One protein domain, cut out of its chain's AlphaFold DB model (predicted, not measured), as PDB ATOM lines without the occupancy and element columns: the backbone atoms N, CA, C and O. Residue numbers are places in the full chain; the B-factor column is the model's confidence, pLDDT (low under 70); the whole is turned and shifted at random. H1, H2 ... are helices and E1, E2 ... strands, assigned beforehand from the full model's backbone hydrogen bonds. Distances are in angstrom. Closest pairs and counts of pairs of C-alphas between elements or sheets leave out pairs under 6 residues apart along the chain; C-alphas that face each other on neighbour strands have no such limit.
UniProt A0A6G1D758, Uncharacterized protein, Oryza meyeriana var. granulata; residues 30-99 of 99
ATOM      1  N   ALA A  30      11.962 -19.479 -35.008       79.81
ATOM      2  CA  ALA A  30      12.480 -18.827 -36.210       79.81
ATOM      3  C   ALA A  30      12.678 -17.313 -36.013       79.81
ATOM      4  O   ALA A  30      13.729 -16.769 -36.361       79.81
ATOM      5  N   ILE A  31      11.704 -16.639 -35.390       85.06
ATOM      6  CA  ILE A  31      11.808 -15.218 -35.029       85.06
ATOM      7  C   ILE A  31      12.945 -15.001 -34.023       85.06
ATOM      8  O   ILE A  31      13.732 -14.065 -34.180       85.06
ATOM      9  N   SER A  32      13.079 -15.874 -33.021       86.50
ATOM     10  CA  SER A  32      14.129 -15.768 -31.999       86.50
ATOM     11  C   SER A  32      15.528 -15.914 -32.598       86.50
ATOM     12  O   SER A  32      16.404 -15.104 -32.302       86.50
ATOM     13  N   VAL A  33      15.732 -16.878 -33.501       89.88
ATOM     14  CA  VAL A  33      17.006 -17.058 -34.219       89.88
ATOM     15  C   VAL A  33      17.326 -15.837 -35.083       89.88
ATOM     16  O   VAL A  33      18.449 -15.333 -35.045       89.88
ATOM     17  N   ALA A  34      16.346 -15.321 -35.833       90.56
ATOM     18  CA  ALA A  34      16.536 -14.135 -36.665       90.56
ATOM     19  C   ALA A  34      16.892 -12.894 -35.828       90.56
ATOM     20  O   ALA A  34      17.790 -12.134 -36.195       90.56
ATOM     21  N   ASN A  35      16.230 -12.697 -34.687       90.38
ATOM     22  CA  ASN A  35      16.525 -11.594 -33.773       90.38
ATOM     23  C   ASN A  35      17.900 -11.745 -33.118       90.38
ATOM     24  O   ASN A  35      18.645 -10.770 -33.026       90.38
ATOM     25  N   PHE A  36      18.274 -12.962 -32.725       92.94
ATOM     26  CA  PHE A  36      19.586 -13.224 -32.146       92.94
ATOM     27  C   PHE A  36      20.716 -12.961 -33.144       92.94
ATOM     28  O   PHE A  36      21.725 -12.354 -32.794       92.94
ATOM     29  N   ARG A  37      20.522 -13.328 -34.413       94.69
ATOM     30  CA  ARG A  37      21.475 -13.007 -35.479       94.69
ATOM     31  C   ARG A  37      21.645 -11.499 -35.664       94.69
ATOM     32  O   ARG A  37      22.774 -11.023 -35.713       94.69
ATOM     33  N   LYS A  38      20.544 -10.739 -35.691       93.81
ATOM     34  CA  LYS A  38      20.597  -9.267 -35.755       93.81
ATOM     35  C   LYS A  38      21.363  -8.677 -34.571       93.81
ATOM     36  O   LYS A  38      22.157  -7.761 -34.756       93.81
ATOM     37  N   TYR A  39      21.155  -9.218 -33.370       93.56
ATOM     38  CA  TYR A  39      21.925  -8.831 -32.189       93.56
ATOM     39  C   TYR A  39      23.425  -9.102 -32.375       93.56
ATOM     40  O   TYR A  39      24.232  -8.217 -32.107       93.56
ATOM     41  N   GLN A  40      23.806 -10.286 -32.866       94.38
ATOM     42  CA  GLN A  40      25.211 -10.627 -33.108       94.38
ATOM     43  C   GLN A  40      25.862  -9.693 -34.134       94.38
ATOM     44  O   GLN A  40      26.967  -9.207 -33.906       94.38
ATOM     45  N   GLU A  41      25.174  -9.412 -35.240       95.94
ATOM     46  CA  GLU A  41      25.653  -8.511 -36.292       95.94
ATOM     47  C   GLU A  41      25.823  -7.074 -35.772       95.94
ATOM     48  O   GLU A  41      26.844  -6.438 -36.035       95.94
ATOM     49  N   ALA A  42      24.875  -6.583 -34.966       95.31
ATOM     50  CA  ALA A  42      24.984  -5.286 -34.302       95.31
ATOM     51  C   ALA A  42      26.141  -5.256 -33.291       95.31
ATOM     52  O   ALA A  42      26.961  -4.345 -33.316       95.31
ATOM     53  N   ALA A  43      26.264  -6.269 -32.431       94.56
ATOM     54  CA  ALA A  43      27.347  -6.339 -31.455       94.56
ATOM     55  C   ALA A  43      28.726  -6.313 -32.139       94.56
ATOM     56  O   ALA A  43      29.613  -5.588 -31.700       94.56
ATOM     57  N   LEU A  44      28.896  -7.044 -33.244       94.06
ATOM     58  CA  LEU A  44      30.144  -7.050 -34.010       94.06
ATOM     59  C   LEU A  44      30.455  -5.705 -34.680       94.06
ATOM     60  O   LEU A  44      31.628  -5.374 -34.811       94.06
ATOM     61  N   SER A  45      29.448  -4.932 -35.097       95.75
ATOM     62  CA  SER A  45      29.669  -3.624 -35.734       95.75
ATOM     63  C   SER A  45      30.007  -2.508 -34.740       95.75
ATOM     64  O   SER A  45      30.632  -1.521 -35.119       95.75
ATOM     65  N   ILE A  46      29.619  -2.667 -33.472       96.44
ATOM     66  CA  ILE A  46      29.867  -1.697 -32.391       96.44
ATOM     67  C   ILE A  46      31.240  -1.906 -31.730       96.44
ATOM     68  O   ILE A  46      31.814  -0.975 -31.152       96.44
ATOM     69  N   LEU A  47      31.747  -3.141 -31.742       97.00
ATOM     70  CA  LEU A  47      32.968  -3.515 -31.038       97.00
ATOM     71  C   LEU A  47      34.218  -3.336 -31.901       97.00
ATOM     72  O   LEU A  47      34.280  -3.779 -33.045       97.00
ATOM     73  N   ASP A  48      35.264  -2.771 -31.295       95.62
ATOM     74  CA  ASP A  48      36.577  -2.633 -31.922       95.62
ATOM     75  C   ASP A  48      37.527  -3.735 -31.444       95.62
ATOM     76  O   ASP A  48      37.339  -4.338 -30.388       95.62
ATOM     77  N   LYS A  49      38.646  -3.943 -32.150       94.38
ATOM     78  CA  LYS A  49      39.704  -4.883 -31.715       94.38
ATOM     79  C   LYS A  49      40.194  -4.609 -30.289       94.38
ATOM     80  O   LYS A  49      40.557  -5.537 -29.572       94.38
ATOM     81  N   SER A  50      40.196  -3.341 -29.873       95.50
ATOM     82  CA  SER A  50      40.605  -2.918 -28.532       95.50
ATOM     83  C   SER A  50      39.620  -3.328 -27.437       95.50
ATOM     84  O   SER A  50      40.000  -3.280 -26.269       95.50
ATOM     85  N   ASP A  51      38.401  -3.761 -27.767       97.25
ATOM     86  CA  ASP A  51      37.408  -4.255 -26.810       97.25
ATOM     87  C   ASP A  51      37.551  -5.740 -26.494       97.25
ATOM     88  O   ASP A  51      36.910  -6.230 -25.566       97.25
ATOM     89  N   TYR A  52      38.429  -6.446 -27.201       96.81
ATOM     90  CA  TYR A  52      38.684  -7.859 -26.975       96.81
ATOM     91  C   TYR A  52      39.969  -8.091 -26.174       96.81
ATOM     92  O   TYR A  52      40.862  -7.244 -26.085       96.81
ATOM     93  N   THR A  53      40.046  -9.261 -25.555       97.44
ATOM     94  CA  THR A  53      41.267  -9.837 -24.993       97.44
ATOM     95  C   THR A  53      41.395 -11.279 -25.459       97.44
ATOM     96  O   THR A  53      40.386 -11.947 -25.667       97.44
ATOM     97  N   SER A  54      42.619 -11.761 -25.646       96.31
ATOM     98  CA  SER A  54      42.871 -13.153 -26.011       96.31
ATOM     99  C   SER A  54      43.234 -13.948 -24.764       96.31
ATOM    100  O   SER A  54      44.233 -13.648 -24.116       96.31
ATOM    101  N   ILE A  55      42.450 -14.976 -24.449       95.50
ATOM    102  CA  ILE A  55      42.730 -15.916 -23.357       95.50
ATOM    103  C   ILE A  55      42.869 -17.295 -23.990       95.50
ATOM    104  O   ILE A  55      41.955 -17.770 -24.663       95.50
ATOM    105  N   SER A  56      44.042 -17.912 -23.839       94.75
ATOM    106  CA  SER A  56      44.358 -19.212 -24.456       94.75
ATOM    107  C   SER A  56      44.090 -19.254 -25.971       94.75
ATOM    108  O   SER A  56      43.628 -20.260 -26.500       94.75
ATOM    109  N   GLY A  57      44.333 -18.139 -26.668       94.00
ATOM    110  CA  GLY A  57      44.113 -18.008 -28.114       94.00
ATOM    111  C   GLY A  57      42.681 -17.660 -28.540       94.00
ATOM    112  O   GLY A  57      42.476 -17.326 -29.703       94.00
ATOM    113  N   ASN A  58      41.708 -17.654 -27.624       94.62
ATOM    114  CA  ASN A  58      40.316 -17.321 -27.934       94.62
ATOM    115  C   ASN A  58      39.995 -15.856 -27.588       94.62
ATOM    116  O   ASN A  58      40.435 -15.376 -26.539       94.62
ATOM    117  N   PRO A  59      39.248 -15.125 -28.437       94.94
ATOM    118  CA  PRO A  59      38.843 -13.753 -28.154       94.94
ATOM    119  C   PRO A  59      37.674 -13.705 -27.159       94.94
ATOM    120  O   PRO A  59      36.654 -14.364 -27.344       94.94
ATOM    121  N   TYR A  60      37.794 -12.857 -26.143       96.38
ATOM    122  CA  TYR A  60      36.754 -12.567 -25.158       96.38
ATOM    123  C   TYR A  60      36.475 -11.069 -25.116       96.38
ATOM    124  O   TYR A  60      37.398 -10.256 -25.172       96.38
ATOM    125  N   ILE A  61      35.201 -10.700 -24.992       96.69
ATOM    126  CA  ILE A  61      34.782  -9.301 -24.866       96.69
ATOM    127  C   ILE A  61      35.164  -8.804 -23.467       96.69
ATOM    128  O   ILE A  61      34.752  -9.371 -22.453       96.69
ATOM    129  N   LYS A  62      35.953  -7.730 -23.398       96.81
ATOM    130  CA  LYS A  62      36.314  -7.066 -22.140       96.81
ATOM    131  C   LYS A  62      35.135  -6.276 -21.576       96.81
ATOM    132  O   LYS A  62      34.162  -5.965 -22.258       96.81
ATOM    133  N   LYS A  63      35.287  -5.811 -20.332       95.38
ATOM    134  CA  LYS A  63      34.327  -4.906 -19.675       95.38
ATOM    135  C   LYS A  63      34.033  -3.629 -20.486       95.38
ATOM    136  O   LYS A  63      32.951  -3.073 -20.347       95.38
ATOM    137  N   SER A  64      34.977  -3.121 -21.286       96.06
ATOM    138  CA  SER A  64      34.732  -1.961 -22.165       96.06
ATOM    139  C   SER A  64      33.737  -2.291 -23.278       96.06
ATOM    140  O   SER A  64      32.773  -1.553 -23.458       96.06
ATOM    141  N   GLY A  65      33.913  -3.436 -23.944       97.00
ATOM    142  CA  GLY A  65      33.029  -3.883 -25.014       97.00
ATOM    143  C   GLY A  65      31.610  -4.148 -24.525       97.00
ATOM    144  O   GLY A  65      30.653  -3.655 -25.114       97.00
ATOM    145  N   TRP A  66      31.465  -4.817 -23.377       95.69
ATOM    146  CA  TRP A  66      30.146  -5.022 -22.771       95.69
ATOM    147  C   TRP A  66      29.419  -3.706 -22.483       95.69
ATOM    148  O   TRP A  66      28.236  -3.596 -22.780       95.69
ATOM    149  N   ARG A  67      30.125  -2.669 -22.009       95.06
ATOM    150  CA  ARG A  67      29.521  -1.342 -21.805       95.06
ATOM    151  C   ARG A  67      29.061  -0.683 -23.105       95.06
ATOM    152  O   ARG A  67      28.019  -0.036 -23.095       95.06
ATOM    153  N   LYS A  68      29.802  -0.840 -24.209       96.12
ATOM    154  CA  LYS A  68      29.374  -0.331 -25.524       96.12
ATOM    155  C   LYS A  68      28.075  -1.000 -25.978       96.12
ATOM    156  O   LYS A  68      27.156  -0.303 -26.397       96.12
ATOM    157  N   ILE A  69      27.982  -2.325 -25.831       95.69
ATOM    158  CA  ILE A  69      26.765  -3.089 -26.141       95.69
ATOM    159  C   ILE A  69      25.593  -2.591 -25.285       95.69
ATOM    160  O   ILE A  69      24.547  -2.253 -25.833       95.69
ATOM    161  N   SER A  70      25.772  -2.480 -23.964       94.25
ATOM    162  CA  SER A  70      24.725  -1.976 -23.064       94.25
ATOM    163  C   SER A  70      24.251  -0.578 -23.463       94.25
ATOM    164  O   SER A  70      23.050  -0.340 -23.541       94.25
ATOM    165  N   CYS A  71      25.180   0.327 -23.786       92.88
ATOM    166  CA  CYS A  71      24.856   1.684 -24.219       92.88
ATOM    167  C   CYS A  71      24.060   1.705 -25.533       92.88
ATOM    168  O   CYS A  71      23.104   2.466 -25.648       92.88
ATOM    169  N   PHE A  72      24.431   0.878 -26.515       94.44
ATOM    170  CA  PHE A  72      23.750   0.828 -27.811       94.44
ATOM    171  C   PHE A  72      22.309   0.321 -27.696       94.44
ATOM    172  O   PHE A  72      21.402   0.889 -28.297       94.44
ATOM    173  N   PHE A  73      22.090  -0.726 -26.900       93.88
ATOM    174  CA  PHE A  73      20.757  -1.293 -26.681       93.88
ATOM    175  C   PHE A  73      19.959  -0.574 -25.587       93.88
ATOM    176  O   PHE A  73      18.871  -1.027 -25.241       93.88
ATOM    177  N   ASN A  74      20.480   0.535 -25.052       93.56
ATOM    178  CA  ASN A  74      19.870   1.283 -23.955       93.56
ATOM    179  C   ASN A  74      19.524   0.389 -22.745       93.56
ATOM    180  O   ASN A  74      18.453   0.498 -22.149       93.56
ATOM    181  N   ILE A  75      20.433  -0.529 -22.410       91.19
ATOM    182  CA  ILE A  75      20.327  -1.423 -21.258       91.19
ATOM    183  C   ILE A  75      21.039  -0.757 -20.083       91.19
ATOM    184  O   ILE A  75      22.251  -0.523 -20.129       91.19
ATOM    185  N   SER A  76      20.296  -0.491 -19.015       85.19
ATOM    186  CA  SER A  76      20.818  -0.018 -17.738       85.19
ATOM    187  C   SER A  76      20.420  -0.972 -16.616       85.19
ATOM    188  O   SER A  76      19.407  -1.661 -16.696       85.19
ATOM    189  N   PHE A  77      21.243  -0.999 -15.571       81.94
ATOM    190  CA  PHE A  77      20.967  -1.715 -14.331       81.94
ATOM    191  C   PHE A  77      20.877  -0.690 -13.208       81.94
ATOM    192  O   PHE A  77      21.677   0.250 -13.157       81.94
ATOM    193  N   GLU A  78      19.913  -0.875 -12.319       86.06
ATOM    194  CA  GLU A  78      19.764  -0.085 -11.104       86.06
ATOM    195  C   GLU A  78      20.062  -0.998  -9.920       86.06
ATOM    196  O   GLU A  78      19.402  -2.013  -9.739       86.06
ATOM    197  N   ILE A  79      21.061  -0.651  -9.106       84.06
ATOM    198  CA  ILE A  79      21.350  -1.417  -7.891       84.06
ATOM    199  C   ILE A  79      20.293  -1.042  -6.856       84.06
ATOM    200  O   ILE A  79      20.325   0.071  -6.328       84.06
ATOM    201  N   LYS A  80      19.380  -1.967  -6.567       85.81
ATOM    202  CA  LYS A  80      18.291  -1.747  -5.602       85.81
ATOM    203  C   LYS A  80      18.746  -1.921  -4.167       85.81
ATOM    204  O   LYS A  80      18.279  -1.208  -3.284       85.81
ATOM    205  N   ASP A  81      19.653  -2.864  -3.947       83.56
ATOM    206  CA  ASP A  81      20.188  -3.164  -2.630       83.56
ATOM    207  C   ASP A  81      21.690  -3.440  -2.697       83.56
ATOM    208  O   ASP A  81      22.208  -4.002  -3.669       83.56
ATOM    209  N   ARG A  82      22.393  -3.003  -1.653       86.44
ATOM    210  CA  ARG A  82      23.834  -3.174  -1.489       86.44
ATOM    211  C   ARG A  82      24.101  -3.654  -0.072       86.44
ATOM    212  O   ARG A  82      24.158  -2.843   0.852       86.44
ATOM    213  N   SER A  83      24.377  -4.945   0.059       87.38
ATOM    214  CA  SER A  83      24.846  -5.541   1.307       87.38
ATOM    215  C   SER A  83      26.337  -5.853   1.199       87.38
ATOM    216  O   SER A  83      26.769  -6.550   0.279       87.38
ATOM    217  N   ILE A  84      27.140  -5.301   2.111       89.62
ATOM    218  CA  ILE A  84      28.568  -5.617   2.236       89.62
ATOM    219  C   ILE A  84      28.830  -5.994   3.691       89.62
ATOM    220  O   ILE A  84      28.689  -5.166   4.591       89.62
ATOM    221  N   GLU A  85      29.224  -7.241   3.907       91.12
ATOM    222  CA  GLU A  85      29.581  -7.777   5.214       91.12
ATOM    223  C   GLU A  85      31.090  -7.641   5.418       91.12
ATOM    224  O   GLU A  85      31.884  -8.038   4.560       91.12
ATOM    225  N   PHE A  86      31.488  -7.092   6.566       93.31
ATOM    226  CA  PHE A  86      32.887  -6.906   6.943       93.31
ATOM    227  C   PHE A  86      33.253  -7.804   8.128       93.31
ATOM    228  O   PHE A  86      32.417  -8.066   8.991       93.31
ATOM    229  N   ASP A  87      34.507  -8.250   8.178       91.38
ATOM    230  CA  ASP A  87      35.077  -8.895   9.363       91.38
ATOM    231  C   ASP A  87      35.540  -7.861  10.418       91.38
ATOM    232  O   ASP A  87      35.472  -6.644  10.212       91.38
ATOM    233  N   GLU A  88      36.044  -8.337  11.560       91.56
ATOM    234  CA  GLU A  88      36.563  -7.486  12.647       91.56
ATOM    235  C   GLU A  88      37.770  -6.625  12.223       91.56
ATOM    236  O   GLU A  88      37.991  -5.538  12.762       91.56
ATOM    237  N   ASN A  89      38.515  -7.065  11.206       93.19
ATOM    238  CA  ASN A  89      39.656  -6.356  10.631       93.19
ATOM    239  C   ASN A  89      39.239  -5.370   9.519       93.19
ATOM    240  O   ASN A  89      40.099  -4.742   8.899       93.19
ATOM    241  N   ARG A  90      37.926  -5.203   9.284       86.81
ATOM    242  CA  ARG A  90      37.305  -4.430   8.191       86.81
ATOM    243  C   ARG A  90      37.666  -4.911   6.785       86.81
ATOM    244  O   ARG A  90      37.563  -4.139   5.829       86.81
ATOM    245  N   ASN A  91      38.056  -6.168   6.631       89.81
ATOM    246  CA  ASN A  91      38.116  -6.787   5.315       89.81
ATOM    247  C   ASN A  91      36.705  -7.167   4.866       89.81
ATOM    248  O   ASN A  91      35.837  -7.482   5.683       89.81
ATOM    249  N   VAL A  92      36.475  -7.149   3.555       89.38
ATOM    250  CA  VAL A  92      35.207  -7.596   2.971       89.38
ATOM    251  C   VAL A  92      35.117  -9.118   3.080       89.38
ATOM    252  O   VAL A  92      35.971  -9.823   2.548       89.38
ATOM    253  N   ASN A  93      34.070  -9.610   3.737       89.25
ATOM    254  CA  ASN A  93      33.739 -11.031   3.827       89.25
ATOM    255  C   ASN A  93      32.795 -11.443   2.683       89.25
ATOM    256  O   ASN A  93      33.048 -12.414   1.972       89.25
ATOM    257  N   ARG A  94      31.746 -10.645   2.443       87.31
ATOM    258  CA  ARG A  94      30.733 -10.883   1.406       87.31
ATOM    259  C   ARG A  94      30.227  -9.561   0.843       87.31
ATOM    260  O   ARG A  94      30.099  -8.582   1.570       87.31
ATOM    261  N   ALA A  95      29.926  -9.539  -0.451       85.62
ATOM    262  CA  ALA A  95      29.227  -8.430  -1.083       85.62
ATOM    263  C   ALA A  95      28.178  -8.985  -2.045       85.62
ATOM    264  O   ALA A  95      28.509  -9.777  -2.929       85.62
ATOM    265  N   GLU A  96      26.933  -8.558  -1.870       84.38
ATOM    266  CA  GLU A  96      25.806  -8.921  -2.723       84.38
ATOM    267  C   GLU A  96      25.163  -7.641  -3.263       84.38
ATOM    268  O   GLU A  96      24.982  -6.656  -2.541       84.38
ATOM    269  N   PHE A  97      24.862  -7.646  -4.561       81.00
ATOM    270  CA  PHE A  97      24.224  -6.537  -5.264       81.00
ATOM    271  C   PHE A  97      23.035  -7.110  -6.026       81.00
ATOM    272  O   PHE A  97      23.226  -8.007  -6.847       81.00
ATOM    273  N   LEU A  98      21.835  -6.616  -5.728       75.75
ATOM    274  CA  LEU A  98      20.614  -6.987  -6.443       75.75
ATOM    275  C   LEU A  98      20.311  -5.922  -7.503       75.75
ATOM    276  O   LEU A  98      20.262  -4.729  -7.179       75.75
ATOM    277  N   ASP A  99      20.137  -6.364  -8.747       68.50
ATOM    278  CA  ASP A  99      19.841  -5.572  -9.946       68.50
ATOM    279  C   ASP A  99      18.378  -5.684 -10.438       68.50
ATOM    280  O   ASP A  99      17.633  -6.603 -10.018       68.50
TER     281      ASP A  99
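Overview. This is residues 30 to 99 of the 99 residues of an uncharacterized protein of Oryza meyeriana var. granulata (UniProt A0A6G1D758). The model is a long, loose shape in two lobes: at one end of the long axis two helices, H1 and H2, with the small hairpin E1 and E2 between them along the chain, and at the other end a longer, separate hairpin of E3 and E4. Residues 73 to 80 run between the lobes, and residues 30 to 38 of H1 stick out from the first lobe. The printed part has 70 residues with two named helices and four named strands, in the order H1, E1, E2, H2, E3, E4; its class is mixed, helices and strands, with two antiparallel sheets of two strands each. The whole is extended, with a radius of gyration of the C-alphas of 17.7 A, and elongated, spanning 52 by 31 by 21 A.

Along the chain. H1, residues 30 to 46, begins at C-alpha 30 (12.480, -18.827, -36.210) and is 24.7 A long from first to last C-alpha. E1, residues 52 to 55, measures 9.7 A, and E2, residues 58 to 61, measures 10.2 A. H2, residues 63 to 72, starts at C-alpha 63 (34.327, -4.906, -19.675) and measures 14.5 A. E3, residues 81 to 86, is 16.3 A long, and E4, residues 92 to 98, is 17.4 A long and ends at C-alpha 98 (20.614, -6.987, -6.443).

Arrangement. H1 and H2 only just touch, with 3 pairs of C-alphas within 8 A, and H1 does so with residues 43 to 46 alone. Their closest C-alphas, those of Ala 43 and Ile 69, are 6.3 A apart, and the two run opposite ways at a steep tilt of 63 degrees. In both helices every O i to N i+4 pair is within hydrogen-bond range. E1 and E2 form a hairpin, antiparallel at 140 degrees, with N 60 and O 53 at 2.8 A and N 53 and O 60 at 2.9 A. The closest C-alphas of E1 and H2, those of Tyr 52 and Gly 65, are 7.2 A apart. E3 and E4 form the second hairpin, antiparallel at 173 degrees, with N 85 and O 94 at 2.8 A and N 96 and O 83 at 2.9 A. H1, E1 and E2 are each apart from both E3 and E4, and H2 is apart from E4.

Size, cuts and confidence. The two C-alphas farthest apart, those of Ala 30 and Glu 88, are 55.6 A from each other. The printed part has no cut and ends at residue 99, the chain's last. No link is long; the link from H2 to E3, 8 residues, is short, and the others are tight. The mean pLDDT of the printed part is 91.4, and residue 99 alone is under 70.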